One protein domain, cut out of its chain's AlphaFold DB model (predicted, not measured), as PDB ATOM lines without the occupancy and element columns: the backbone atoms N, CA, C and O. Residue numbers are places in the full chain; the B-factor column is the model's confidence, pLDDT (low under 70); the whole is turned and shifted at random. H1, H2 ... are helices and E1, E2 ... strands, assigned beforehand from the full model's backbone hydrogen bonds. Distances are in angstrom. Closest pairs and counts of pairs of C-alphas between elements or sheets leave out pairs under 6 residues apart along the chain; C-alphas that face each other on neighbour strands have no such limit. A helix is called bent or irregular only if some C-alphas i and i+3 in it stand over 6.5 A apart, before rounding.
ATOM      1  N   ALA A  93     194.098 138.005 148.365       66.56
ATOM      2  CA  ALA A  93     194.209 139.437 148.625       66.56
ATOM      3  C   ALA A  93     192.879 139.977 149.155       66.56
ATOM      4  O   ALA A  93     191.912 140.116 148.397       66.56
ATOM      5  N   SER A  94     192.827 140.259 150.458       76.44
ATOM      6  CA  SER A  94     191.615 140.762 151.106       76.44
ATOM      7  C   SER A  94     191.445 142.274 150.916       76.44
ATOM      8  O   SER A  94     192.402 142.986 150.613       76.44
ATOM      9  N   ILE A  95     190.233 142.789 151.155       79.56
ATOM     10  CA  ILE A  95     189.953 144.244 151.184       79.56
ATOM     11  C   ILE A  95     190.866 144.981 152.184       79.56
ATOM     12  O   ILE A  95     191.210 146.142 151.970       79.56
ATOM     13  N   GLU A  96     191.283 144.307 153.257       74.62
ATOM     14  CA  GLU A  96     192.083 144.882 154.342       74.62
ATOM     15  C   GLU A  96     193.602 144.731 154.136       74.62
ATOM     16  O   GLU A  96     194.383 145.163 154.985       74.62
ATOM     17  N   ASP A  97     194.041 144.130 153.026       79.00
ATOM     18  CA  ASP A  97     195.461 144.002 152.701       79.00
ATOM     19  C   ASP A  97     196.082 145.384 152.409       79.00
ATOM     20  O   ASP A  97     195.424 146.255 151.831       79.00
ATOM     21  N   PRO A  98     197.379 145.601 152.705       77.12
ATOM     22  CA  PRO A  98     198.037 146.900 152.511       77.12
ATOM     23  C   PRO A  98     198.121 147.358 151.042       77.12
ATOM     24  O   PRO A  98     198.351 148.538 150.785       77.12
ATOM     25  N   GLU A  99     197.925 146.456 150.073       77.19
ATOM     26  CA  GLU A  99     197.763 146.803 148.652       77.19
ATOM     27  C   GLU A  99     196.385 147.428 148.364       77.19
ATOM     28  O   GLU A  99     196.274 148.343 147.546       77.19
ATOM     29  N   MET A 100     195.346 146.959 149.061       82.25
ATOM     30  CA  MET A 100     193.948 147.320 148.830       82.25
ATOM     31  C   MET A 100     193.495 148.516 149.665       82.25
ATOM     32  O   MET A 100     192.791 149.381 149.142       82.25
ATOM     33  N   ALA A 101     193.962 148.625 150.911       82.69
ATOM     34  CA  ALA A 101     193.675 149.741 151.814       82.69
ATOM     35  C   ALA A 101     193.760 151.143 151.154       82.69
ATOM     36  O   ALA A 101     192.767 151.867 151.211       82.69
ATOM     37  N   PRO A 102     194.839 151.540 150.439       87.25
ATOM     38  CA  PRO A 102     194.916 152.869 149.817       87.25
ATOM     39  C   PRO A 102     193.978 153.061 148.612       87.25
ATOM     40  O   PRO A 102     193.786 154.192 148.167       87.25
ATOM     41  N   LEU A 103     193.419 151.988 148.037       87.31
ATOM     42  CA  LEU A 103     192.372 152.075 147.011       87.31
ATOM     43  C   LEU A 103     190.990 152.220 147.655       87.31
ATOM     44  O   LEU A 103     190.184 153.014 147.176       87.31
ATOM     45  N   VAL A 104     190.750 151.514 148.764       88.31
ATOM     46  CA  VAL A 104     189.529 151.634 149.575       88.31
ATOM     47  C   VAL A 104     189.420 153.036 150.179       88.31
ATOM     48  O   VAL A 104     188.377 153.664 150.056       88.31
ATOM     49  N   GLU A 105     190.508 153.581 150.732       89.56
ATOM     50  CA  GLU A 105     190.550 154.954 151.259       89.56
ATOM     51  C   GLU A 105     190.242 156.009 150.185       89.56
ATOM     52  O   GLU A 105     189.505 156.960 150.447       89.56
ATOM     53  N   LYS A 106     190.757 155.836 148.958       90.69
ATOM     54  CA  LYS A 106     190.440 156.722 147.823       90.69
ATOM     55  C   LYS A 106     188.976 156.620 147.419       90.69
ATOM     56  O   LYS A 106     188.311 157.643 147.305       90.69
ATOM     57  N   MET A 107     188.462 155.401 147.275       91.38
ATOM     58  CA  MET A 107     187.052 155.149 146.986       91.38
ATOM     59  C   MET A 107     186.132 155.768 148.051       91.38
ATOM     60  O   MET A 107     185.167 156.443 147.711       91.38
ATOM     61  N   ASP A 108     186.432 155.587 149.339       88.69
ATOM     62  CA  ASP A 108     185.644 156.147 150.443       88.69
ATOM     63  C   ASP A 108     185.747 157.681 150.523       88.69
ATOM     64  O   ASP A 108     184.798 158.336 150.970       88.69
ATOM     65  N   ALA A 109     186.860 158.275 150.076       90.06
ATOM     66  CA  ALA A 109     187.019 159.722 149.937       90.06
ATOM     67  C   ALA A 109     186.218 160.284 148.747       90.06
ATOM     68  O   ALA A 109     185.570 161.321 148.892       90.06
ATOM     69  N   GLU A 110     186.219 159.585 147.609       88.75
ATOM     70  CA  GLU A 110     185.473 159.947 146.395       88.75
ATOM     71  C   GLU A 110     183.962 159.660 146.512       88.75
ATOM     72  O   GLU A 110     183.165 160.332 145.853       88.75
ATOM     73  N   ARG A 111     183.534 158.725 147.382       86.94
ATOM     74  CA  ARG A 111     182.111 158.399 147.588       86.94
ATOM     75  C   ARG A 111     181.334 159.647 148.045       86.94
ATOM     76  O   ARG A 111     181.638 160.180 149.129       86.94
ATOM     77  N   PRO A 112     180.297 160.081 147.295       85.44
ATOM     78  CA  PRO A 112     179.477 161.225 147.671       85.44
ATOM     79  C   PRO A 112     178.799 160.976 149.019       85.44
ATOM     80  O   PRO A 112     178.491 159.839 149.380       85.44
ATOM     81  N   MET A 113     178.545 162.043 149.780       83.44
ATOM     82  CA  MET A 113     177.694 161.898 150.959       83.44
ATOM     83  C   MET A 113     176.274 161.527 150.518       83.44
ATOM     84  O   MET A 113     175.779 162.092 149.538       83.44
ATOM     85  N   PRO A 114     175.611 160.593 151.217       85.19
ATOM     86  CA  PRO A 114     174.264 160.191 150.852       85.19
ATOM     87  C   PRO A 114     173.278 161.366 150.950       85.19
ATOM     88  O   PRO A 114     173.421 162.207 151.845       85.19
ATOM     89  N   PRO A 115     172.256 161.422 150.078       83.25
ATOM     90  CA  PRO A 115     171.261 162.484 150.119       83.25
ATOM     91  C   PRO A 115     170.455 162.440 151.424       83.25
ATOM     92  O   PRO A 115     170.196 161.374 151.987       83.25
ATOM     93  N   ALA A 116     170.064 163.626 151.901       76.25
ATOM     94  CA  ALA A 116     169.364 163.803 153.176       76.25
ATOM     95  C   ALA A 116     167.916 163.277 153.165       76.25
ATOM     96  O   ALA A 116     167.401 162.915 154.218       76.25
ATOM     97  N   ASN A 117     167.283 163.225 151.991       83.19
ATOM     98  CA  ASN A 117     165.985 162.594 151.757       83.19
ATOM     99  C   ASN A 117     166.198 161.393 150.818       83.19
ATOM    100  O   ASN A 117     166.902 161.527 149.812       83.19
ATOM    101  N   ARG A 118     165.621 160.232 151.151       89.81
ATOM    102  CA  ARG A 118     165.754 158.983 150.384       89.81
ATOM    103  C   ARG A 118     164.393 158.302 150.173       89.81
ATOM    104  O   ARG A 118     164.226 157.131 150.499       89.81
ATOM    105  N   GLU A 119     163.432 159.010 149.584       92.75
ATOM    106  CA  GLU A 119     162.038 158.551 149.383       92.75
ATOM    107  C   GLU A 119     161.915 157.127 148.795       92.75
ATOM    108  O   GLU A 119     161.111 156.321 149.264       92.75
ATOM    109  N   LYS A 120     162.745 156.777 147.796       94.19
ATOM    110  CA  LYS A 120     162.779 155.419 147.213       94.19
ATOM    111  C   LYS A 120     163.208 154.357 148.235       94.19
ATOM    112  O   LYS A 120     162.621 153.275 148.274       94.19
ATOM    113  N   LEU A 121     164.208 154.666 149.065       95.25
ATOM    114  CA  LEU A 121     164.728 153.761 150.090       95.25
ATOM    115  C   LEU A 121     163.714 153.573 151.212       95.25
ATOM    116  O   LEU A 121     163.497 152.450 151.655       95.25
ATOM    117  N   GLU A 122     163.099 154.663 151.664       95.56
ATOM    118  CA  GLU A 122     162.068 154.648 152.701       95.56
ATOM    119  C   GLU A 122     160.896 153.771 152.257       95.56
ATOM    120  O   GLU A 122     160.582 152.793 152.934       95.56
ATOM    121  N   LYS A 123     160.378 153.994 151.042       96.88
ATOM    122  CA  LYS A 123     159.345 153.148 150.430       96.88
ATOM    123  C   LYS A 123     159.765 151.675 150.315       96.88
ATOM    124  O   LYS A 123     158.965 150.784 150.597       96.88
ATOM    125  N   ALA A 124     161.007 151.386 149.913       97.19
ATOM    126  CA  ALA A 124     161.506 150.010 149.840       97.19
ATOM    127  C   ALA A 124     161.578 149.346 151.228       97.19
ATOM    128  O   ALA A 124     161.169 148.195 151.382       97.19
ATOM    129  N   ILE A 125     162.057 150.067 152.246       96.56
ATOM    130  CA  ILE A 125     162.134 149.588 153.631       96.56
ATOM    131  C   ILE A 125     160.733 149.354 154.208       96.56
ATOM    132  O   ILE A 125     160.523 148.322 154.838       96.56
ATOM    133  N   GLU A 126     159.774 150.249 153.963       96.94
ATOM    134  CA  GLU A 126     158.377 150.088 154.386       96.94
ATOM    135  C   GLU A 126     157.728 148.839 153.779       96.94
ATOM    136  O   GLU A 126     157.105 148.058 154.497       96.94
ATOM    137  N   LEU A 127     157.921 148.598 152.477       97.31
ATOM    138  CA  LEU A 127     157.424 147.393 151.805       97.31
ATOM    139  C   LEU A 127     158.081 146.115 152.359       97.31
ATOM    140  O   LEU A 127     157.392 145.124 152.610       97.31
ATOM    141  N   ILE A 128     159.395 146.136 152.609       96.69
ATOM    142  CA  ILE A 128     160.114 145.019 153.244       96.69
ATOM    143  C   ILE A 128     159.593 144.767 154.668       96.69
ATOM    144  O   ILE A 128     159.397 143.615 155.063       96.69
ATOM    145  N   ASP A 129     159.349 145.821 155.445       96.31
ATOM    146  CA  ASP A 129     158.829 145.732 156.809       96.31
ATOM    147  C   ASP A 129     157.383 145.223 156.838       96.31
ATOM    148  O   ASP A 129     157.068 144.365 157.660       96.31
ATOM    149  N   ALA A 130     156.526 145.664 155.914       96.31
ATOM    150  CA  ALA A 130     155.149 145.183 155.774       96.31
ATOM    151  C   ALA A 130     155.075 143.684 155.425       96.31
ATOM    152  O   ALA A 130     154.144 142.989 155.844       96.31
ATOM    153  N   VAL A 131     156.067 143.163 154.697       95.00
ATOM    154  CA  VAL A 131     156.229 141.723 154.458       95.00
ATOM    155  C   VAL A 131     156.767 141.022 155.712       95.00
ATOM    156  O   VAL A 131     156.177 140.047 156.168       95.00
ATOM    157  N   ASN A 132     157.839 141.533 156.327       94.06
ATOM    158  CA  ASN A 132     158.456 140.946 157.527       94.06
ATOM    159  C   ASN A 132     157.566 140.977 158.783       94.06
ATOM    160  O   ASN A 132     157.747 140.151 159.679       94.06
ATOM    161  N   ALA A 133     156.587 141.881 158.848       94.50
ATOM    162  CA  ALA A 133     155.573 141.926 159.899       94.50
ATOM    163  C   ALA A 133     154.625 140.709 159.885       94.50
ATOM    164  O   ALA A 133     153.954 140.452 160.880       94.50
ATOM    165  N   GLN A 134     154.583 139.946 158.785       93.56
ATOM    166  CA  GLN A 134     153.748 138.747 158.625       93.56
ATOM    167  C   GLN A 134     154.429 137.460 159.134       93.56
ATOM    168  O   GLN A 134     153.890 136.365 158.951       93.56
ATOM    169  N   ASP A 135     155.613 137.555 159.753       91.62
ATOM    170  CA  ASP A 135     156.270 136.420 160.408       91.62
ATOM    171  C   ASP A 135     155.453 135.965 161.638       91.62
ATOM    172  O   ASP A 135     155.315 136.730 162.594       91.62
ATOM    173  N   PRO A 136     154.933 134.720 161.672       91.12
ATOM    174  CA  PRO A 136     154.187 134.198 162.819       91.12
ATOM    175  C   PRO A 136     155.078 133.925 164.042       91.12
ATOM    176  O   PRO A 136     154.579 133.549 165.101       91.12
ATOM    177  N   THR A 137     156.400 134.044 163.900       89.44
ATOM    178  CA  THR A 137     157.362 133.890 164.992       89.44
ATOM    179  C   THR A 137     157.463 135.207 165.752       89.44
ATOM    180  O   THR A 137     158.077 136.150 165.267       89.44
ATOM    181  N   VAL A 138     156.889 135.279 166.951       91.75
ATOM    182  CA  VAL A 138     156.933 136.488 167.789       91.75
ATOM    183  C   VAL A 138     157.999 136.338 168.880       91.75
ATOM    184  O   VAL A 138     158.179 135.249 169.430       91.75
ATOM    185  N   VAL A 139     158.727 137.418 169.166       90.31
ATOM    186  CA  VAL A 139     159.748 137.513 170.220       90.31
ATOM    187  C   VAL A 139     159.533 138.799 171.015       90.31
ATOM    188  O   VAL A 139     159.334 139.865 170.433       90.31
ATOM    189  N   ASP A 140     159.612 138.700 172.341       90.75
ATOM    190  CA  ASP A 140     159.530 139.857 173.228       90.75
ATOM    191  C   ASP A 140     160.869 140.609 173.272       90.75
ATOM    192  O   ASP A 140     161.921 140.036 173.572       90.75
ATOM    193  N   PHE A 141     160.826 141.908 172.992       87.00
ATOM    194  CA  PHE A 141     161.967 142.814 172.990       87.00
ATOM    195  C   PHE A 141     161.542 144.164 173.584       87.00
ATOM    196  O   PHE A 141     160.471 144.669 173.274       87.00
ATOM    197  N   GLU A 142     162.343 144.715 174.502       85.19
ATOM    198  CA  GLU A 142     162.042 145.979 175.213       85.19
ATOM    199  C   GLU A 142     160.650 146.032 175.892       85.19
ATOM    200  O   GLU A 142     160.086 147.096 176.132       85.19
ATOM    201  N   GLY A 143     160.102 144.867 176.256       86.75
ATOM    202  CA  GLY A 143     158.774 144.743 176.872       86.75
ATOM    203  C   GLY A 143     157.602 144.757 175.882       86.75
ATOM    204  O   GLY A 143     156.453 144.751 176.317       86.75
ATOM    205  N   GLN A 144     157.871 144.749 174.574       89.94
ATOM    206  CA  GLN A 144     156.878 144.647 173.505       89.94
ATOM    207  C   GLN A 144     157.098 143.375 172.677       89.94
ATOM    208  O   GLN A 144     158.222 142.907 172.509       89.94
ATOM    209  N   SER A 145     156.017 142.802 172.153       91.88
ATOM    210  CA  SER A 145     156.071 141.573 171.356       91.88
ATOM    211  C   SER A 145     156.168 141.923 169.867       91.88
ATOM    212  O   SER A 145     155.296 142.612 169.337       91.88
ATOM    213  N   HIS A 146     157.225 141.470 169.186       91.31
ATOM    214  CA  HIS A 146     157.509 141.822 167.789       91.31
ATOM    215  C   HIS A 146     157.718 140.586 166.893       91.31
ATOM    216  O   HIS A 146     158.319 139.604 167.338       91.31
ATOM    217  N   PRO A 147     157.302 140.625 165.610       94.06
ATOM    218  CA  PRO A 147     157.661 139.604 164.626       94.06
ATOM    219  C   PRO A 147     159.185 139.495 164.470       94.06
ATOM    220  O   PRO A 147     159.877 140.499 164.270       94.06
ATOM    221  N   TYR A 148     159.722 138.279 164.549       91.44
ATOM    222  CA  TYR A 148     161.162 138.038 164.640       91.44
ATOM    223  C   TYR A 148     161.917 138.524 163.399       91.44
ATOM    224  O   TYR A 148     162.971 139.142 163.547       91.44
ATOM    225  N   ARG A 149     161.400 138.322 162.177       92.75
ATOM    226  CA  ARG A 149     162.064 138.854 160.967       92.75
ATOM    227  C   ARG A 149     162.056 140.371 160.864       92.75
ATOM    228  O   ARG A 149     163.059 140.920 160.418       92.75
ATOM    229  N   LEU A 150     161.001 141.038 161.331       94.12
ATOM    230  CA  LEU A 150     160.949 142.501 161.395       94.12
ATOM    231  C   LEU A 150     161.972 143.063 162.396       94.12
ATOM    232  O   LEU A 150     162.567 144.112 162.166       94.12
ATOM    233  N   LEU A 151     162.183 142.362 163.510       94.12
ATOM    234  CA  LEU A 151     163.171 142.724 164.525       94.12
ATOM    235  C   LEU A 151     164.608 142.451 164.040       94.12
ATOM    236  O   LEU A 151     165.488 143.302 164.152       94.12
ATOM    237  N   TYR A 152     164.835 141.287 163.425       94.12
ATOM    238  CA  TYR A 152     166.133 140.884 162.885       94.12
ATOM    239  C   TYR A 152     166.614 141.810 161.755       94.12
ATOM    240  O   TYR A 152     167.772 142.226 161.757       94.12
ATOM    241  N   SER A 153     165.736 142.179 160.813       95.19
ATOM    242  CA  SER A 153     166.080 143.103 159.721       95.19
ATOM    243  C   SER A 153     166.472 144.490 160.242       95.19
ATOM    244  O   SER A 153     167.401 145.107 159.713       95.19
ATOM    245  N   LYS A 154     165.824 144.968 161.315       95.75
ATOM    246  CA  LYS A 154     166.194 146.203 162.022       95.75
ATOM    247  C   LYS A 154     167.609 146.122 162.589       95.75
ATOM    248  O   LYS A 154     168.424 146.970 162.235       95.75
ATOM    249  N   TRP A 155     167.939 145.074 163.345       95.81
ATOM    250  CA  TRP A 155     169.277 144.905 163.925       95.81
ATOM    251  C   TRP A 155     170.396 144.849 162.873       95.81
ATOM    252  O   TRP A 155     171.418 145.514 163.041       95.81
ATOM    253  N   VAL A 156     170.210 144.114 161.767       96.50
ATOM    254  CA  VAL A 156     171.216 144.071 160.685       96.50
ATOM    255  C   VAL A 156     171.369 145.455 160.042       96.50
ATOM    256  O   VAL A 156     172.490 145.912 159.834       96.50
ATOM    257  N   THR A 157     170.263 146.175 159.810       96.88
ATOM    258  CA  THR A 157     170.294 147.553 159.272       96.88
ATOM    259  C   THR A 157     171.048 148.515 160.199       96.88
ATOM    260  O   THR A 157     171.813 149.357 159.731       96.88
ATOM    261  N   GLU A 158     170.850 148.411 161.515       96.19
ATOM    262  CA  GLU A 158     171.542 149.239 162.510       96.19
ATOM    263  C   GLU A 158     173.047 148.963 162.554       96.19
ATOM    264  O   GLU A 158     173.835 149.906 162.641       96.19
ATOM    265  N   TRP A 159     173.462 147.697 162.464       96.56
ATOM    266  CA  TRP A 159     174.880 147.350 162.393       96.56
ATOM    267  C   TRP A 159     175.525 147.797 161.082       96.56
ATOM    268  O   TRP A 159     176.610 148.374 161.130       96.56
ATOM    269  N   VAL A 160     174.843 147.662 159.940       96.88
ATOM    270  CA  VAL A 160     175.315 148.218 158.661       96.88
ATOM    271  C   VAL A 160     175.529 149.732 158.757       96.88
ATOM    272  O   VAL A 160     176.607 150.199 158.407       96.88
ATOM    273  N   LYS A 161     174.584 150.495 159.327       95.50
ATOM    274  CA  LYS A 161     174.738 151.953 159.525       95.50
ATOM    275  C   LYS A 161     175.907 152.340 160.448       95.50
ATOM    276  O   LYS A 161     176.444 153.436 160.314       95.50
ATOM    277  N   LYS A 162     176.299 151.470 161.390       94.81
ATOM    278  CA  LYS A 162     177.485 151.661 162.253       94.81
ATOM    279  C   LYS A 162     178.792 151.291 161.538       94.81
ATOM    280  O   LYS A 162     179.826 151.897 161.811       94.81
ATOM    281  N   LEU A 163     178.759 150.285 160.664       93.62
ATOM    282  CA  LEU A 163     179.923 149.811 159.914       93.62
ATOM    283  C   LEU A 163     180.250 150.718 158.720       93.62
ATOM    284  O   LEU A 163     181.420 151.057 158.551       93.62
ATOM    285  N   ASP A 164     179.249 151.149 157.956       93.62
ATOM    286  CA  ASP A 164     179.376 152.119 156.865       93.62
ATOM    287  C   ASP A 164     178.357 153.270 157.030       93.62
ATOM    288  O   ASP A 164     177.194 153.156 156.628       93.62
ATOM    289  N   PRO A 165     178.776 154.416 157.598       91.75
ATOM    290  CA  PRO A 165     177.936 155.610 157.692       91.75
ATOM    291  C   PRO A 165     177.574 156.236 156.333       91.75
ATOM    292  O   PRO A 165     176.604 156.991 156.256       91.75
ATOM    293  N   LYS A 166     178.330 155.942 155.263       92.06
ATOM    294  CA  LYS A 166     178.050 156.389 153.889       92.06
ATOM    295  C   LYS A 166     177.278 155.332 153.075       92.06
ATOM    296  O   LYS A 166     177.196 155.465 151.856       92.06
ATOM    297  N   ALA A 167     176.682 154.325 153.725       92.25
ATOM    298  CA  ALA A 167     176.028 153.201 153.059       92.25
ATOM    299  C   ALA A 167     175.042 153.618 151.951       92.25
ATOM    300  O   ALA A 167     174.085 154.386 152.169       92.25
ATOM    301  N   ARG A 168     175.273 153.029 150.774       92.69
ATOM    302  CA  ARG A 168     174.388 153.062 149.607       92.69
ATOM    303  C   ARG A 168     173.014 152.463 149.907       92.69
ATOM    304  O   ARG A 168     172.853 151.639 150.810       92.69
ATOM    305  N   ASP A 169     172.030 152.866 149.111       94.56
ATOM    306  CA  ASP A 169     170.657 152.364 149.192       94.56
ATOM    307  C   ASP A 169     170.602 150.843 149.041       94.56
ATOM    308  O   ASP A 169     169.951 150.174 149.840       94.56
ATOM    309  N   GLU A 170     171.338 150.281 148.078       95.06
ATOM    310  CA  GLU A 170     171.355 148.841 147.818       95.06
ATOM    311  C   GLU A 170     171.839 148.040 149.034       95.06
ATOM    312  O   GLU A 170     171.251 147.011 149.364       95.06
ATOM    313  N   LEU A 171     172.850 148.534 149.760       96.00
ATOM    314  CA  LEU A 171     173.364 147.890 150.973       96.00
ATOM    315  C   LEU A 171     172.338 147.923 152.118       96.00
ATOM    316  O   LEU A 171     172.187 146.941 152.846       96.00
ATOM    317  N   LEU A 172     171.599 149.025 152.267       96.62
ATOM    318  CA  LEU A 172     170.545 149.151 153.281       96.62
ATOM    319  C   LEU A 172     169.317 148.290 152.937       96.62
ATOM    320  O   LEU A 172     168.742 147.663 153.830       96.62
ATOM    321  N   ILE A 173     168.961 148.189 151.652       96.88
ATOM    322  CA  ILE A 173     167.917 147.285 151.145       96.88
ATOM    323  C   ILE A 173     168.320 145.824 151.356       96.88
ATOM    324  O   ILE A 173     167.507 145.043 151.843       96.88
ATOM    325  N   LEU A 174     169.573 145.455 151.075       96.75
ATOM    326  CA  LEU A 174     170.116 144.124 151.364       96.75
ATOM    327  C   LEU A 174     170.061 143.806 152.861       96.75
ATOM    328  O   LEU A 174     169.538 142.759 153.237       96.75
ATOM    329  N   ALA A 175     170.516 144.720 153.723       96.81
ATOM    330  CA  ALA A 175     170.479 144.560 155.178       96.81
ATOM    331  C   ALA A 175     169.056 144.321 155.709       96.81
ATOM    332  O   ALA A 175     168.837 143.452 156.558       96.81
ATOM    333  N   ARG A 176     168.068 145.050 155.171       96.56
ATOM    334  CA  ARG A 176     166.650 144.872 155.516       96.56
ATOM    335  C   ARG A 176     166.052 143.601 154.903       96.56
ATOM    336  O   ARG A 176     165.228 142.927 155.523       96.56
ATOM    337  N   GLY A 177     166.464 143.291 153.678       94.12
ATOM    338  CA  GLY A 177     165.873 142.302 152.782       94.12
ATOM    339  C   GLY A 177     166.409 140.876 152.922       94.12
ATOM    340  O   GLY A 177     165.720 139.924 152.558       94.12
ATOM    341  N   ARG A 178     167.609 140.692 153.488       90.06
ATOM    342  CA  ARG A 178     168.368 139.424 153.483       90.06
ATOM    343  C   ARG A 178     167.584 138.192 153.937       90.06
ATOM    344  O   ARG A 178     167.786 137.093 153.424       90.06
ATOM    345  N   SER A 179     166.694 138.359 154.919       88.50
ATOM    346  CA  SER A 179     165.892 137.271 155.500       88.50
ATOM    347  C   SER A 179     164.387 137.358 155.208       88.50
ATOM    348  O   SER A 179     163.603 136.653 155.851       88.50
ATOM    349  N   VAL A 180     163.991 138.166 154.214       91.25
ATOM    350  CA  VAL A 180     162.595 138.319 153.763       91.25
ATOM    351  C   VAL A 180     161.960 136.965 153.467       91.25
ATOM    352  O   VAL A 180     162.595 136.078 152.896       91.25
ATOM    353  N   GLU A 181     160.719 136.802 153.931       87.81
ATOM    354  CA  GLU A 181     159.877 135.605 153.785       87.81
ATOM    355  C   GLU A 181     160.515 134.286 154.251       87.81
ATOM    356  O   GLU A 181     160.011 133.199 153.969       87.81
ATOM    357  N   SER A 182     161.589 134.340 155.046       85.06
ATOM    358  CA  SER A 182     162.306 133.135 155.474       85.06
ATOM    359  C   SER A 182     161.489 132.178 156.362       85.06
ATOM    360  O   SER A 182     161.890 131.026 156.541       85.06
ATOM    361  N   TRP A 183     160.327 132.608 156.869       81.62
ATOM    362  CA  TRP A 183     159.334 131.767 157.556       81.62
ATOM    363  C   TRP A 183     158.400 131.007 156.594       81.62
ATOM    364  O   TRP A 183     157.933 129.919 156.942       81.62
ATOM    365  N   LEU A 184     158.161 131.528 155.382       80.12
ATOM    366  CA  LEU A 184     157.386 130.869 154.318       80.12
ATOM    367  C   LEU A 184     158.181 129.753 153.623       80.12
ATOM    368  O   LEU A 184     157.600 128.864 153.004       80.12
ATOM    369  N   LEU A 185     159.504 129.719 153.816       69.94
ATOM    370  CA  LEU A 185     160.397 128.667 153.313       69.94
ATOM    371  C   LEU A 185     160.112 127.264 153.890       69.94
ATOM    372  O   LEU A 185     160.759 126.309 153.477       69.94
ATOM    373  N   LYS A 186     159.102 127.101 154.762       62.25
ATOM    374  CA  LYS A 186     158.453 125.801 155.028       62.25
ATOM    375  C   LYS A 186     157.971 125.110 153.743       62.25
ATOM    376  O   LYS A 186     157.976 123.887 153.687       62.25
ATOM    377  N   ASN A 187     157.596 125.884 152.721       60.12
ATOM    378  CA  ASN A 187     157.192 125.366 151.411       60.12
ATOM    379  C   ASN A 187     158.372 124.748 150.635       60.12
ATOM    380  O   ASN A 187     158.174 123.851 149.821       60.12
ATOM    381  N   ILE A 188     159.604 125.186 150.921       71.25
ATOM    382  CA  ILE A 188     160.844 124.588 150.413       71.25
ATOM    383  C   ILE A 188     161.393 123.657 151.506       71.25
ATOM    384  O   ILE A 188     162.445 123.912 152.100       71.25
ATOM    385  N   ASP A 189     160.645 122.599 151.834       78.19
ATOM    386  CA  ASP A 189     161.043 121.667 152.892       78.19
ATOM    387  C   ASP A 189     162.383 120.995 152.548       78.19
ATOM    388  O   ASP A 189     162.607 120.515 151.433       78.19
ATOM    389  N   ARG A 190     163.276 120.915 153.539       81.19
ATOM    390  CA  ARG A 190     164.568 120.235 153.423       81.19
ATOM    391  C   ARG A 190     164.386 118.774 153.011       81.19
ATOM    392  O   ARG A 190     165.264 118.250 152.327       81.19
ATOM    393  N   ASN A 191     163.286 118.125 153.388       82.88
ATOM    394  CA  ASN A 191     163.029 116.717 153.066       82.88
ATOM    395  C   ASN A 191     162.826 116.450 151.562       82.88
ATOM    396  O   ASN A 191     163.070 115.332 151.117       82.88
ATOM    397  N   ASN A 192     162.477 117.470 150.768       85.81
ATOM    398  CA  ASN A 192     162.312 117.344 149.314       85.81
ATOM    399  C   ASN A 192     163.652 117.195 148.561       85.81
ATOM    400  O   ASN A 192     163.666 116.899 147.367       85.81
ATOM    401  N   PHE A 193     164.785 117.386 149.246       86.69
ATOM    402  CA  PHE A 193     166.125 117.365 148.657       86.69
ATOM    403  C   PHE A 193     166.930 116.159 149.148       86.69
ATOM    404  O   PHE A 193     166.845 115.805 150.329       86.69
ATOM    405  N   PRO A 194     167.817 115.577 148.317       89.19
ATOM    406  CA  PRO A 194     168.662 114.460 148.726       89.19
ATOM    407  C   PRO A 194     169.396 114.705 150.064       89.19
ATOM    408  O   PRO A 194     169.881 115.816 150.317       89.19
ATOM    409  N   PRO A 195     169.554 113.688 150.933       90.69
ATOM    410  CA  PRO A 195     170.264 113.802 152.214       90.69
ATOM    411  C   PRO A 195     171.799 113.829 152.044       90.69
ATOM    412  O   PRO A 195     172.544 113.321 152.876       90.69
ATOM    413  N   ASN A 196     172.292 114.418 150.951       92.38
ATOM    414  CA  ASN A 196     173.708 114.578 150.634       92.38
ATOM    415  C   ASN A 196     174.081 116.070 150.514       92.38
ATOM    416  O   ASN A 196     173.222 116.954 150.570       92.38
ATOM    417  N   LEU A 197     175.373 116.358 150.338       89.62
ATOM    418  CA  LEU A 197     175.871 117.735 150.220       89.62
ATOM    419  C   LEU A 197     175.300 118.484 149.000       89.62
ATOM    420  O   LEU A 197     175.075 119.690 149.074       89.62
ATOM    421  N   GLY A 198     175.025 117.778 147.899       91.69
ATOM    422  CA  GLY A 198     174.380 118.355 146.716       91.69
ATOM    423  C   GLY A 198     172.975 118.871 147.029       91.69
ATOM    424  O   GLY A 198     172.682 120.032 146.766       91.69
ATOM    425  N   GLY A 199     172.146 118.055 147.685       88.88
ATOM    426  CA  GLY A 199     170.793 118.435 148.095       88.88
ATOM    427  C   GLY A 199     170.758 119.603 149.085       88.88
ATOM    428  O   GLY A 199     169.893 120.464 148.972       88.88
ATOM    429  N   VAL A 200     171.735 119.704 150.000       87.12
ATOM    430  CA  VAL A 200     171.881 120.890 150.874       87.12
ATOM    431  C   VAL A 200     172.154 122.155 150.052       87.12
ATOM    432  O   VAL A 200     171.512 123.177 150.283       87.12
ATOM    433  N   ARG A 201     173.062 122.086 149.070       89.69
ATOM    434  CA  ARG A 201     173.403 123.223 148.197       89.69
ATOM    435  C   ARG A 201     172.251 123.631 147.277       89.69
ATOM    436  O   ARG A 201     172.026 124.823 147.092       89.69
ATOM    437  N   MET A 202     171.501 122.666 146.742       89.06
ATOM    438  CA  MET A 202     170.286 122.925 145.959       89.06
ATOM    439  C   MET A 202     169.233 123.649 146.802       89.06
ATOM    440  O   MET A 202     168.773 124.718 146.415       89.06
ATOM    441  N   TRP A 203     168.946 123.139 148.003       88.81
ATOM    442  CA  TRP A 203     168.020 123.767 148.948       88.81
ATOM    443  C   TRP A 203     168.431 125.206 149.310       88.81
ATOM    444  O   TRP A 203     167.610 126.120 149.264       88.81
ATOM    445  N   GLN A 204     169.715 125.446 149.603       87.94
ATOM    446  CA  GLN A 204     170.255 126.796 149.828       87.94
ATOM    447  C   GLN A 204     170.107 127.710 148.599       87.94
ATOM    448  O   GLN A 204     169.862 128.905 148.752       87.94
ATOM    449  N   ALA A 205     170.303 127.187 147.385       90.62
ATOM    450  CA  ALA A 205     170.178 127.952 146.145       90.62
ATOM    451  C   ALA A 205     168.719 128.323 145.838       90.62
ATOM    452  O   ALA A 205     168.455 129.458 145.451       90.62
ATOM    453  N   GLU A 206     167.767 127.415 146.066       91.19
ATOM    454  CA  GLU A 206     166.336 127.706 145.911       91.19
ATOM    455  C   GLU A 206     165.830 128.699 146.960       91.19
ATOM    456  O   GLU A 206     165.116 129.638 146.608       91.19
ATOM    457  N   ARG A 207     166.265 128.567 148.223       90.25
ATOM    458  CA  ARG A 207     165.983 129.563 149.270       90.25
ATOM    459  C   ARG A 207     166.486 130.952 148.871       90.25
ATOM    460  O   ARG A 207     165.701 131.894 148.874       90.25
ATOM    461  N   ARG A 208     167.756 131.071 148.465       91.38
ATOM    462  CA  ARG A 208     168.334 132.339 147.986       91.38
ATOM    463  C   ARG A 208     167.576 132.899 146.782       91.38
ATOM    464  O   ARG A 208     167.249 134.078 146.780       91.38
ATOM    465  N   LYS A 209     167.200 132.053 145.816       93.38
ATOM    466  CA  LYS A 209     166.388 132.453 144.655       93.38
ATOM    467  C   LYS A 209     165.010 132.993 145.049       93.38
ATOM    468  O   LYS A 209     164.591 133.999 144.491       93.38
ATOM    469  N   TRP A 210     164.319 132.374 146.011       92.56
ATOM    470  CA  TRP A 210     163.048 132.900 146.525       92.56
ATOM    471  C   TRP A 210     163.219 134.312 147.093       92.56
ATOM    472  O   TRP A 210     162.489 135.234 146.735       92.56
ATOM    473  N   GLN A 211     164.224 134.486 147.950       93.50
ATOM    474  CA  GLN A 211     164.481 135.749 148.637       93.50
ATOM    475  C   GLN A 211     164.950 136.848 147.672       93.50
ATOM    476  O   GLN A 211     164.481 137.979 147.778       93.50
ATOM    477  N   ALA A 212     165.799 136.507 146.695       95.31
ATOM    478  CA  ALA A 212     166.213 137.401 145.615       95.31
ATOM    479  C   ALA A 212     165.004 137.873 144.793       95.31
ATOM    480  O   ALA A 212     164.760 139.073 144.717       95.31
ATOM    481  N   ASN A 213     164.188 136.943 144.276       95.44
ATOM    482  CA  ASN A 213     162.973 137.257 143.513       95.44
ATOM    483  C   ASN A 213     162.015 138.179 144.284       95.44
ATOM    484  O   ASN A 213     161.391 139.067 143.704       95.44
ATOM    485  N   ARG A 214     161.866 137.956 145.596       95.25
ATOM    486  CA  ARG A 214     160.969 138.769 146.417       95.25
ATOM    487  C   ARG A 214     161.514 140.175 146.640       95.25
ATOM    488  O   ARG A 214     160.761 141.139 146.513       95.25
ATOM    489  N   LEU A 215     162.806 140.291 146.942       96.06
ATOM    490  CA  LEU A 215     163.457 141.575 147.179       96.06
ATOM    491  C   LEU A 215     163.505 142.429 145.902       96.06
ATOM    492  O   LEU A 215     163.185 143.614 145.954       96.06
ATOM    493  N   THR A 216     163.795 141.826 144.744       96.75
ATOM    494  CA  THR A 216     163.794 142.530 143.450       96.75
ATOM    495  C   THR A 216     162.395 142.987 143.022       96.75
ATOM    496  O   THR A 216     162.276 144.073 142.459       96.75
ATOM    497  N   SER A 217     161.325 142.238 143.337       96.88
ATOM    498  CA  SER A 217     159.935 142.716 143.161       96.88
ATOM    499  C   SER A 217     159.679 143.990 143.967       96.88
ATOM    500  O   SER A 217     159.226 144.992 143.416       96.88
ATOM    501  N   ILE A 218     160.050 143.984 145.251       97.00
ATOM    502  CA  ILE A 218     159.861 145.133 146.145       97.00
ATOM    503  C   ILE A 218     160.675 146.351 145.669       97.00
ATOM    504  O   ILE A 218     160.172 147.472 145.681       97.00
ATOM    505  N   MET A 219     161.904 146.153 145.181       97.25
ATOM    506  CA  MET A 219     162.709 147.239 144.603       97.25
ATOM    507  C   MET A 219     162.077 147.846 143.342       97.25
ATOM    508  O   MET A 219     162.111 149.067 143.175       97.25
ATOM    509  N   LYS A 220     161.455 147.026 142.481       96.94
ATOM    510  CA  LYS A 220     160.696 147.507 141.311       96.94
ATOM    511  C   LYS A 220     159.468 148.311 141.733       96.94
ATOM    512  O   LYS A 220     159.247 149.401 141.216       96.94
ATOM    513  N   GLU A 221     158.719 147.827 142.721       96.38
ATOM    514  CA  GLU A 221     157.574 148.537 143.313       96.38
ATOM    515  C   GLU A 221     157.993 149.871 143.971       96.38
ATOM    516  O   GLU A 221     157.255 150.860 143.918       96.38
ATOM    517  N   ALA A 222     159.201 149.939 144.541       96.00
ATOM    518  CA  ALA A 222     159.790 151.157 145.097       96.00
ATOM    519  C   ALA A 222     160.344 152.141 144.040       96.00
ATOM    520  O   ALA A 222     160.536 153.314 144.352       96.00
ATOM    521  N   GLY A 223     160.539 151.707 142.788       95.25
ATOM    522  CA  GLY A 223     161.016 152.551 141.685       95.25
ATOM    523  C   GLY A 223     162.541 152.614 141.530       95.25
ATOM    524  O   GLY A 223     163.066 153.636 141.075       95.25
ATOM    525  N   TYR A 224     163.261 151.559 141.924       95.12
ATOM    526  CA  TYR A 224     164.683 151.393 141.597       95.12
ATOM    527  C   TYR A 224     164.891 150.969 140.137       95.12
ATOM    528  O   TYR A 224     164.011 150.387 139.506       95.12
ATOM    529  N   GLU A 225     166.073 151.285 139.613       93.00
ATOM    530  CA  GLU A 225     166.481 150.982 138.239       93.00
ATOM    531  C   GLU A 225     167.062 149.569 138.117       93.00
ATOM    532  O   GLU A 225     167.537 148.984 139.096       93.00
ATOM    533  N   ASP A 226     167.054 149.024 136.897       92.62
ATOM    534  CA  ASP A 226     167.481 147.646 136.631       92.62
ATOM    535  C   ASP A 226     168.938 147.367 137.045       92.62
ATOM    536  O   ASP A 226     169.258 146.223 137.355       92.62
ATOM    537  N   GLU A 227     169.826 148.368 137.090       92.38
ATOM    538  CA  GLU A 227     171.202 148.184 137.583       92.38
ATOM    539  C   GLU A 227     171.268 147.898 139.089       92.38
ATOM    540  O   GLU A 227     171.856 146.893 139.489       92.38
ATOM    541  N   SER A 228     170.629 148.723 139.927       93.69
ATOM    542  CA  SER A 228     170.570 148.490 141.378       93.69
ATOM    543  C   SER A 228     169.839 147.186 141.705       93.69
ATOM    544  O   SER A 228     170.201 146.490 142.651       93.69
ATOM    545  N   ILE A 229     168.820 146.833 140.913       95.88
ATOM    546  CA  ILE A 229     168.075 145.578 141.064       95.88
ATOM    547  C   ILE A 229     168.963 144.366 140.750       95.88
ATOM    548  O   ILE A 229     168.967 143.421 141.537       95.88
ATOM    549  N   LYS A 230     169.729 144.390 139.646       95.31
ATOM    550  CA  LYS A 230     170.667 143.310 139.283       95.31
ATOM    551  C   LYS A 230     171.729 143.101 140.354       95.31
ATOM    552  O   LYS A 230     171.893 141.975 140.803       95.31
ATOM    553  N   LEU A 231     172.344 144.182 140.841       93.94
ATOM    554  CA  LEU A 231     173.351 144.109 141.902       93.94
ATOM    555  C   LEU A 231     172.801 143.425 143.167       93.94
ATOM    556  O   LEU A 231     173.444 142.554 143.755       93.94
ATOM    557  N   VAL A 232     171.583 143.782 143.587       95.44
ATOM    558  CA  VAL A 232     170.928 143.141 144.738       95.44
ATOM    559  C   VAL A 232     170.554 141.681 144.445       95.44
ATOM    560  O   VAL A 232     170.672 140.839 145.335       95.44
ATOM    561  N   GLU A 233     170.144 141.348 143.219       95.62
ATOM    562  CA  GLU A 233     169.879 139.965 142.797       95.62
ATOM    563  C   GLU A 233     171.150 139.102 142.849       95.62
ATOM    564  O   GLU A 233     171.148 138.030 143.457       95.62
ATOM    565  N   GLU A 234     172.248 139.591 142.276       94.31
ATOM    566  CA  GLU A 234     173.568 138.955 142.242       94.31
ATOM    567  C   GLU A 234     174.095 138.702 143.662       94.31
ATOM    568  O   GLU A 234     174.406 137.552 144.000       94.31
ATOM    569  N   ILE A 235     174.045 139.718 144.541       93.62
ATOM    570  CA  ILE A 235     174.419 139.614 145.967       93.62
ATOM    571  C   ILE A 235     173.535 138.625 146.748       93.62
ATOM    572  O   ILE A 235     174.003 137.941 147.664       93.62
ATOM    573  N   MET A 236     172.251 138.502 146.406       93.62
ATOM    574  CA  MET A 236     171.350 137.540 147.055       93.62
ATOM    575  C   MET A 236     171.527 136.102 146.546       93.62
ATOM    576  O   MET A 236     171.248 135.158 147.288       93.62
ATOM    577  N   LEU A 237     171.989 135.913 145.308       92.81
ATOM    578  CA  LEU A 237     172.216 134.599 144.694       92.81
ATOM    579  C   LEU A 237     173.631 134.034 144.923       92.81
ATOM    580  O   LEU A 237     173.868 132.867 144.588       92.81
ATOM    581  N   ASP A 238     174.542 134.834 145.483       88.62
ATOM    582  CA  ASP A 238     175.995 134.621 145.511       88.62
ATOM    583  C   ASP A 238     176.560 134.301 144.107       88.62
ATOM    584  O   ASP A 238     177.132 133.229 143.881       88.62
ATOM    585  N   ARG A 239     176.320 135.194 143.130       86.50
ATOM    586  CA  ARG A 239     176.731 135.034 141.719       86.50
ATOM    587  C   ARG A 239     177.420 136.280 141.178       86.50
ATOM    588  O   ARG A 239     176.861 137.356 141.298       86.50
ATOM    589  N   ASP A 240     178.567 136.084 140.532       80.38
ATOM    590  CA  ASP A 240     179.359 137.132 139.856       80.38
ATOM    591  C   ASP A 240     179.778 138.315 140.755       80.38
ATOM    592  O   ASP A 240     180.083 139.408 140.294       80.38
ATOM    593  N   ILE A 241     179.819 138.075 142.069       82.12
ATOM    594  CA  ILE A 241     180.195 139.060 143.085       82.12
ATOM    595  C   ILE A 241     181.709 138.997 143.326       82.12
ATOM    596  O   ILE A 241     182.223 137.887 143.523       82.12
ATOM    597  N   PRO A 242     182.407 140.138 143.460       81.38
ATOM    598  CA  PRO A 242     183.768 140.162 143.985       81.38
ATOM    599  C   PRO A 242     183.840 139.602 145.415       81.38
ATOM    600  O   PRO A 242     183.253 140.163 146.341       81.38
ATOM    601  N   ASP A 243     184.569 138.496 145.616       82.31
ATOM    602  CA  ASP A 243     184.772 137.914 146.952       82.31
ATOM    603  C   ASP A 243     185.683 138.832 147.789       82.31
ATOM    604  O   ASP A 243     186.853 139.007 147.433       82.31
ATOM    605  N   PRO A 244     185.213 139.365 148.935       83.56
ATOM    606  CA  PRO A 244     186.033 140.185 149.831       83.56
ATOM    607  C   PRO A 244     187.337 139.537 150.299       83.56
ATOM    608  O   PRO A 244     188.243 140.235 150.759       83.56
ATOM    609  N   GLN A 245     187.414 138.202 150.250       78.50
ATOM    610  CA  GLN A 245     188.607 137.465 150.650       78.50
ATOM    611  C   GLN A 245     189.702 137.448 149.584       78.50
ATOM    612  O   GLN A 245     190.853 137.204 149.934       78.50
ATOM    613  N   ASP A 246     189.362 137.620 148.307       78.00
ATOM    614  CA  ASP A 246     190.310 137.445 147.208       78.00
ATOM    615  C   ASP A 246     189.905 138.266 145.978       78.00
ATOM    616  O   ASP A 246     189.489 137.747 144.940       78.00
ATOM    617  N   ILE A 247     190.040 139.587 146.102       78.06
ATOM    618  CA  ILE A 247     189.584 140.541 145.081       78.06
ATOM    619  C   ILE A 247     190.380 140.385 143.778       78.06
ATOM    620  O   ILE A 247     189.874 140.711 142.712       78.06
ATOM    621  N   ARG A 248     191.593 139.812 143.828       72.88
ATOM    622  CA  ARG A 248     192.430 139.506 142.649       72.88
ATOM    623  C   ARG A 248     191.771 138.545 141.650       72.88
ATOM    624  O   ARG A 248     192.247 138.446 140.524       72.88
ATOM    625  N   GLN A 249     190.692 137.855 142.028       71.19
ATOM    626  CA  GLN A 249     189.864 137.087 141.089       71.19
ATOM    627  C   GLN A 249     189.102 137.985 140.096       71.19
ATOM    628  O   GLN A 249     188.660 137.502 139.056       71.19
ATOM    629  N   PHE A 250     188.977 139.280 140.400       72.75
ATOM    630  CA  PHE A 250     188.281 140.290 139.614       72.75
ATOM    631  C   PHE A 250     189.283 141.344 139.142       72.75
ATOM    632  O   PHE A 250     190.109 141.833 139.916       72.75
ATOM    633  N   ASP A 251     189.217 141.714 137.862       71.81
ATOM    634  CA  ASP A 251     190.127 142.721 137.330       71.81
ATOM    635  C   ASP A 251     189.687 144.127 137.757       71.81
ATOM    636  O   ASP A 251     188.836 144.773 137.144       71.81
ATOM    637  N   LEU A 252     190.284 144.603 138.851       76.19
ATOM    638  CA  LEU A 252     190.123 145.977 139.312       76.19
ATOM    639  C   LEU A 252     190.757 147.003 138.364       76.19
ATOM    640  O   LEU A 252     190.503 148.194 138.537       76.19
ATOM    641  N   LYS A 253     191.596 146.598 137.400       77.81
ATOM    642  CA  LYS A 253     192.219 147.507 136.433       77.81
ATOM    643  C   LYS A 253     191.453 147.446 135.118       77.81
ATOM    644  O   LYS A 253     191.673 146.591 134.271       77.81
ATOM    645  N   GLY A 254     190.585 148.430 134.925       75.12
ATOM    646  CA  GLY A 254     189.940 148.671 133.646       75.12
ATOM    647  C   GLY A 254     190.940 149.010 132.529       75.12
ATOM    648  O   GLY A 254     192.137 149.228 132.771       75.12
ATOM    649  N   PRO A 255     190.455 149.111 131.278       71.75
ATOM    650  CA  PRO A 255     191.278 149.549 130.157       71.75
ATOM    651  C   PRO A 255     191.962 150.888 130.475       71.75
ATOM    652  O   PRO A 255     191.391 151.762 131.132       71.75
ATOM    653  N   LEU A 256     193.208 151.032 130.010       76.38
ATOM    654  CA  LEU A 256     194.113 152.152 130.321       76.38
ATOM    655  C   LEU A 256     194.578 152.233 131.794       76.38
ATOM    656  O   LEU A 256     195.213 153.214 132.174       76.38
ATOM    657  N   GLY A 257     194.324 151.208 132.618       77.06
ATOM    658  CA  GLY A 257     194.803 151.137 134.005       77.06
ATOM    659  C   GLY A 257     193.962 151.930 135.011       77.06
ATOM    660  O   GLY A 257     194.415 152.175 136.130       77.06
ATOM    661  N   THR A 258     192.747 152.329 134.628       81.06
ATOM    662  CA  THR A 258     191.776 152.967 135.528       81.06
ATOM    663  C   THR A 258     191.306 151.973 136.594       81.06
ATOM    664  O   THR A 258     191.049 150.812 136.291       81.06
ATOM    665  N   THR A 259     191.212 152.390 137.861       83.06
ATOM    666  CA  THR A 259     190.715 151.497 138.925       83.06
ATOM    667  C   THR A 259     189.190 151.446 138.901       83.06
ATOM    668  O   THR A 259     188.533 152.485 138.930       83.06
ATOM    669  N   ASN A 260     188.616 150.245 138.866       86.06
ATOM    670  CA  ASN A 260     187.176 150.036 138.879       86.06
ATOM    671  C   ASN A 260     186.632 150.099 140.317       86.06
ATOM    672  O   ASN A 260     186.428 149.078 140.975       86.06
ATOM    673  N   PHE A 261     186.406 151.318 140.812       87.38
ATOM    674  CA  PHE A 261     185.894 151.549 142.166       87.38
ATOM    675  C   PHE A 261     184.495 150.967 142.412       87.38
ATOM    676  O   PHE A 261     184.175 150.673 143.558       87.38
ATOM    677  N   ARG A 262     183.685 150.729 141.367       87.62
ATOM    678  CA  ARG A 262     182.373 150.076 141.504       87.62
ATOM    679  C   ARG A 262     182.518 148.645 142.033       87.62
ATOM    680  O   ARG A 262     181.919 148.328 143.052       87.62
ATOM    681  N   LEU A 263     183.378 147.828 141.418       87.56
ATOM    682  CA  LEU A 263     183.646 146.460 141.893       87.56
ATOM    683  C   LEU A 263     184.232 146.447 143.314       87.56
ATOM    684  O   LEU A 263     183.890 145.589 144.126       87.56
ATOM    685  N   LEU A 264     185.104 147.410 143.638       88.94
ATOM    686  CA  LEU A 264     185.663 147.527 144.987       88.94
ATOM    687  C   LEU A 264     184.581 147.876 146.024       88.94
ATOM    688  O   LEU A 264     184.569 147.309 147.115       88.94
ATOM    689  N   GLU A 265     183.644 148.758 145.675       90.12
ATOM    690  CA  GLU A 265     182.514 149.121 146.532       90.12
ATOM    691  C   GLU A 265     181.563 147.939 146.742       90.12
ATOM    692  O   GLU A 265     181.149 147.677 147.870       90.12
ATOM    693  N   GLU A 266     181.268 147.183 145.685       90.81
ATOM    694  CA  GLU A 266     180.430 145.981 145.735       90.81
ATOM    695  C   GLU A 266     181.059 144.902 146.644       90.81
ATOM    696  O   GLU A 266     180.360 144.303 147.470       90.81
ATOM    697  N   ALA A 267     182.389 144.734 146.617       91.00
ATOM    698  CA  ALA A 267     183.110 143.883 147.571       91.00
ATOM    699  C   ALA A 267     182.975 144.399 149.020       91.00
ATOM    700  O   ALA A 267     182.654 143.640 149.941       91.00
ATOM    701  N   CYS A 268     183.161 145.706 149.241       91.94
ATOM    702  CA  CYS A 268     183.000 146.332 150.558       91.94
ATOM    703  C   CYS A 268     181.570 146.199 151.109       91.94
ATOM    704  O   CYS A 268     181.392 145.940 152.304       91.94
ATOM    705  N   MET A 269     180.546 146.306 150.255       93.62
ATOM    706  CA  MET A 269     179.143 146.059 150.607       93.62
ATOM    707  C   MET A 269     178.934 144.624 151.106       93.62
ATOM    708  O   MET A 269     178.311 144.416 152.148       93.62
ATOM    709  N   VAL A 270     179.489 143.632 150.405       93.31
ATOM    710  CA  VAL A 270     179.360 142.205 150.753       93.31
ATOM    711  C   VAL A 270     180.051 141.893 152.079       93.31
ATOM    712  O   VAL A 270     179.486 141.178 152.911       93.31
ATOM    713  N   GLN A 271     181.232 142.469 152.324       93.25
ATOM    714  CA  GLN A 271     181.921 142.319 153.606       93.25
ATOM    715  C   GLN A 271     181.157 143.002 154.748       93.25
ATOM    716  O   GLN A 271     180.975 142.400 155.803       93.25
ATOM    717  N   THR A 272     180.630 144.209 154.520       95.25
ATOM    718  CA  THR A 272     179.854 144.971 155.516       95.25
ATOM    719  C   THR A 272     178.561 144.253 155.905       95.25
ATOM    720  O   THR A 272     178.214 144.193 157.085       95.25
ATOM    721  N   LEU A 273     177.861 143.664 154.932       94.69
ATOM    722  CA  LEU A 273     176.659 142.864 155.166       94.69
ATOM    723  C   LEU A 273     176.979 141.609 155.993       94.69
ATOM    724  O   LEU A 273     176.313 141.336 156.992       94.69
TER     725      LEU A 273
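AT A GLANCE: This is residues 93 to 273 of the 368 residues of the protein "Hypothetical protein" of Dunaliella tertiolecta (UniProt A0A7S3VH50). A short helix, H4, forms the core, with H2, H3, H7 and H8 packed round it; the long helix H6 runs in from far outside this core, and its last part packs on H2 and H7. H1 packs on the first part of H8 at one end of the domain, while a small strand hairpin, E1 and E2, lies at the other end, beyond the first residues of H3. The printed part has 181 residues with eight named helices and two named strands, in the order H1 H2 E1 E2 H3 H4 H5 H6 H7 H8; the two-stranded sheet is antiparallel and the class is mostly helix. The whole is compact, with a radius of gyration of the C-alphas of 17.9 A and spans of 53 by 45 by 30 A.

IN THESE COORDINATES: H1 covers residues 101 to 110, beginning at C-alpha 101 (193.675, 149.741, 151.814). H2 covers residues 119 to 132, 19.7 A long. E1 is residues 138 to 141 and E2 residues 144 to 147. H3 follows directly, residues 148 to 163, 22.6 A. H4 is residues 169 to 177, 11.7 A. H5, residues 184 to 187, is neither bent nor irregular, but only just: C-alphas 184 and 187 are 6.2 A apart. H6, residues 197 to 222, is the longest helix at 37.4 A, from C-alpha 197 at (175.871, 117.735, 150.220). H7 is residues 226 to 237, 16.1 A, and H8 residues 261 to 273, 18.2 A, ending at C-alpha 273 (176.659, 142.864, 155.166).

HOW THE PARTS SIT: H4 is the hub. It forms a helical hairpin with H3, which touches it with residues 153 to 160 alone, closest at the C-alphas of Ser 153 and Arg 176, 4.6 A. H4 touches H2 at a shallow tilt of 10 degrees, the same way, closest at C-alphas 121 and 169, 6.2 A. It touches H7 at a steep tilt of 41 degrees, closest at C-alphas 170 and 232, 6.5 A. H8 touches H4 with residues 269 to 273 alone, closest at C-alphas 269 and 171, 6.1 A. H6 and H7 form a helical hairpin, closest at C-alphas 212 and 233, 5.3 A. H6 touches H2 with residues 215 to 222 alone, closest at C-alphas 222 and 124, 5.2 A. H5 and H6 are close but not clearly touching, with C-alphas 185 and 207 7.0 A apart. H1 and H8 only just touch, with 3 pairs of C-alphas within 8 A, closest at C-alphas 107 and 261, 6.1 A. In the hairpin E1 and E2, N 139 and O 146 are within hydrogen-bond range at 2.9 A, as are N 141 and O 144 at 2.8 A. Every O i to N i+4 pair is within hydrogen-bond range in H2, H3, H4, H6, H7 and H8, and 5 of 6 in H1; H5 is too short for such a pair, and its 1 O i to N i+3 pair is within range.

THE WHOLE: The C-alphas of Gly 143 and Leu 256, the two farthest apart, are 58.9 A apart. The printed part has no cut. The link from H7 to H8, residues 238 to 260, is long. The mean pLDDT of the printed part is 88.9; residue 93 and residues 185 to 187 are under 70.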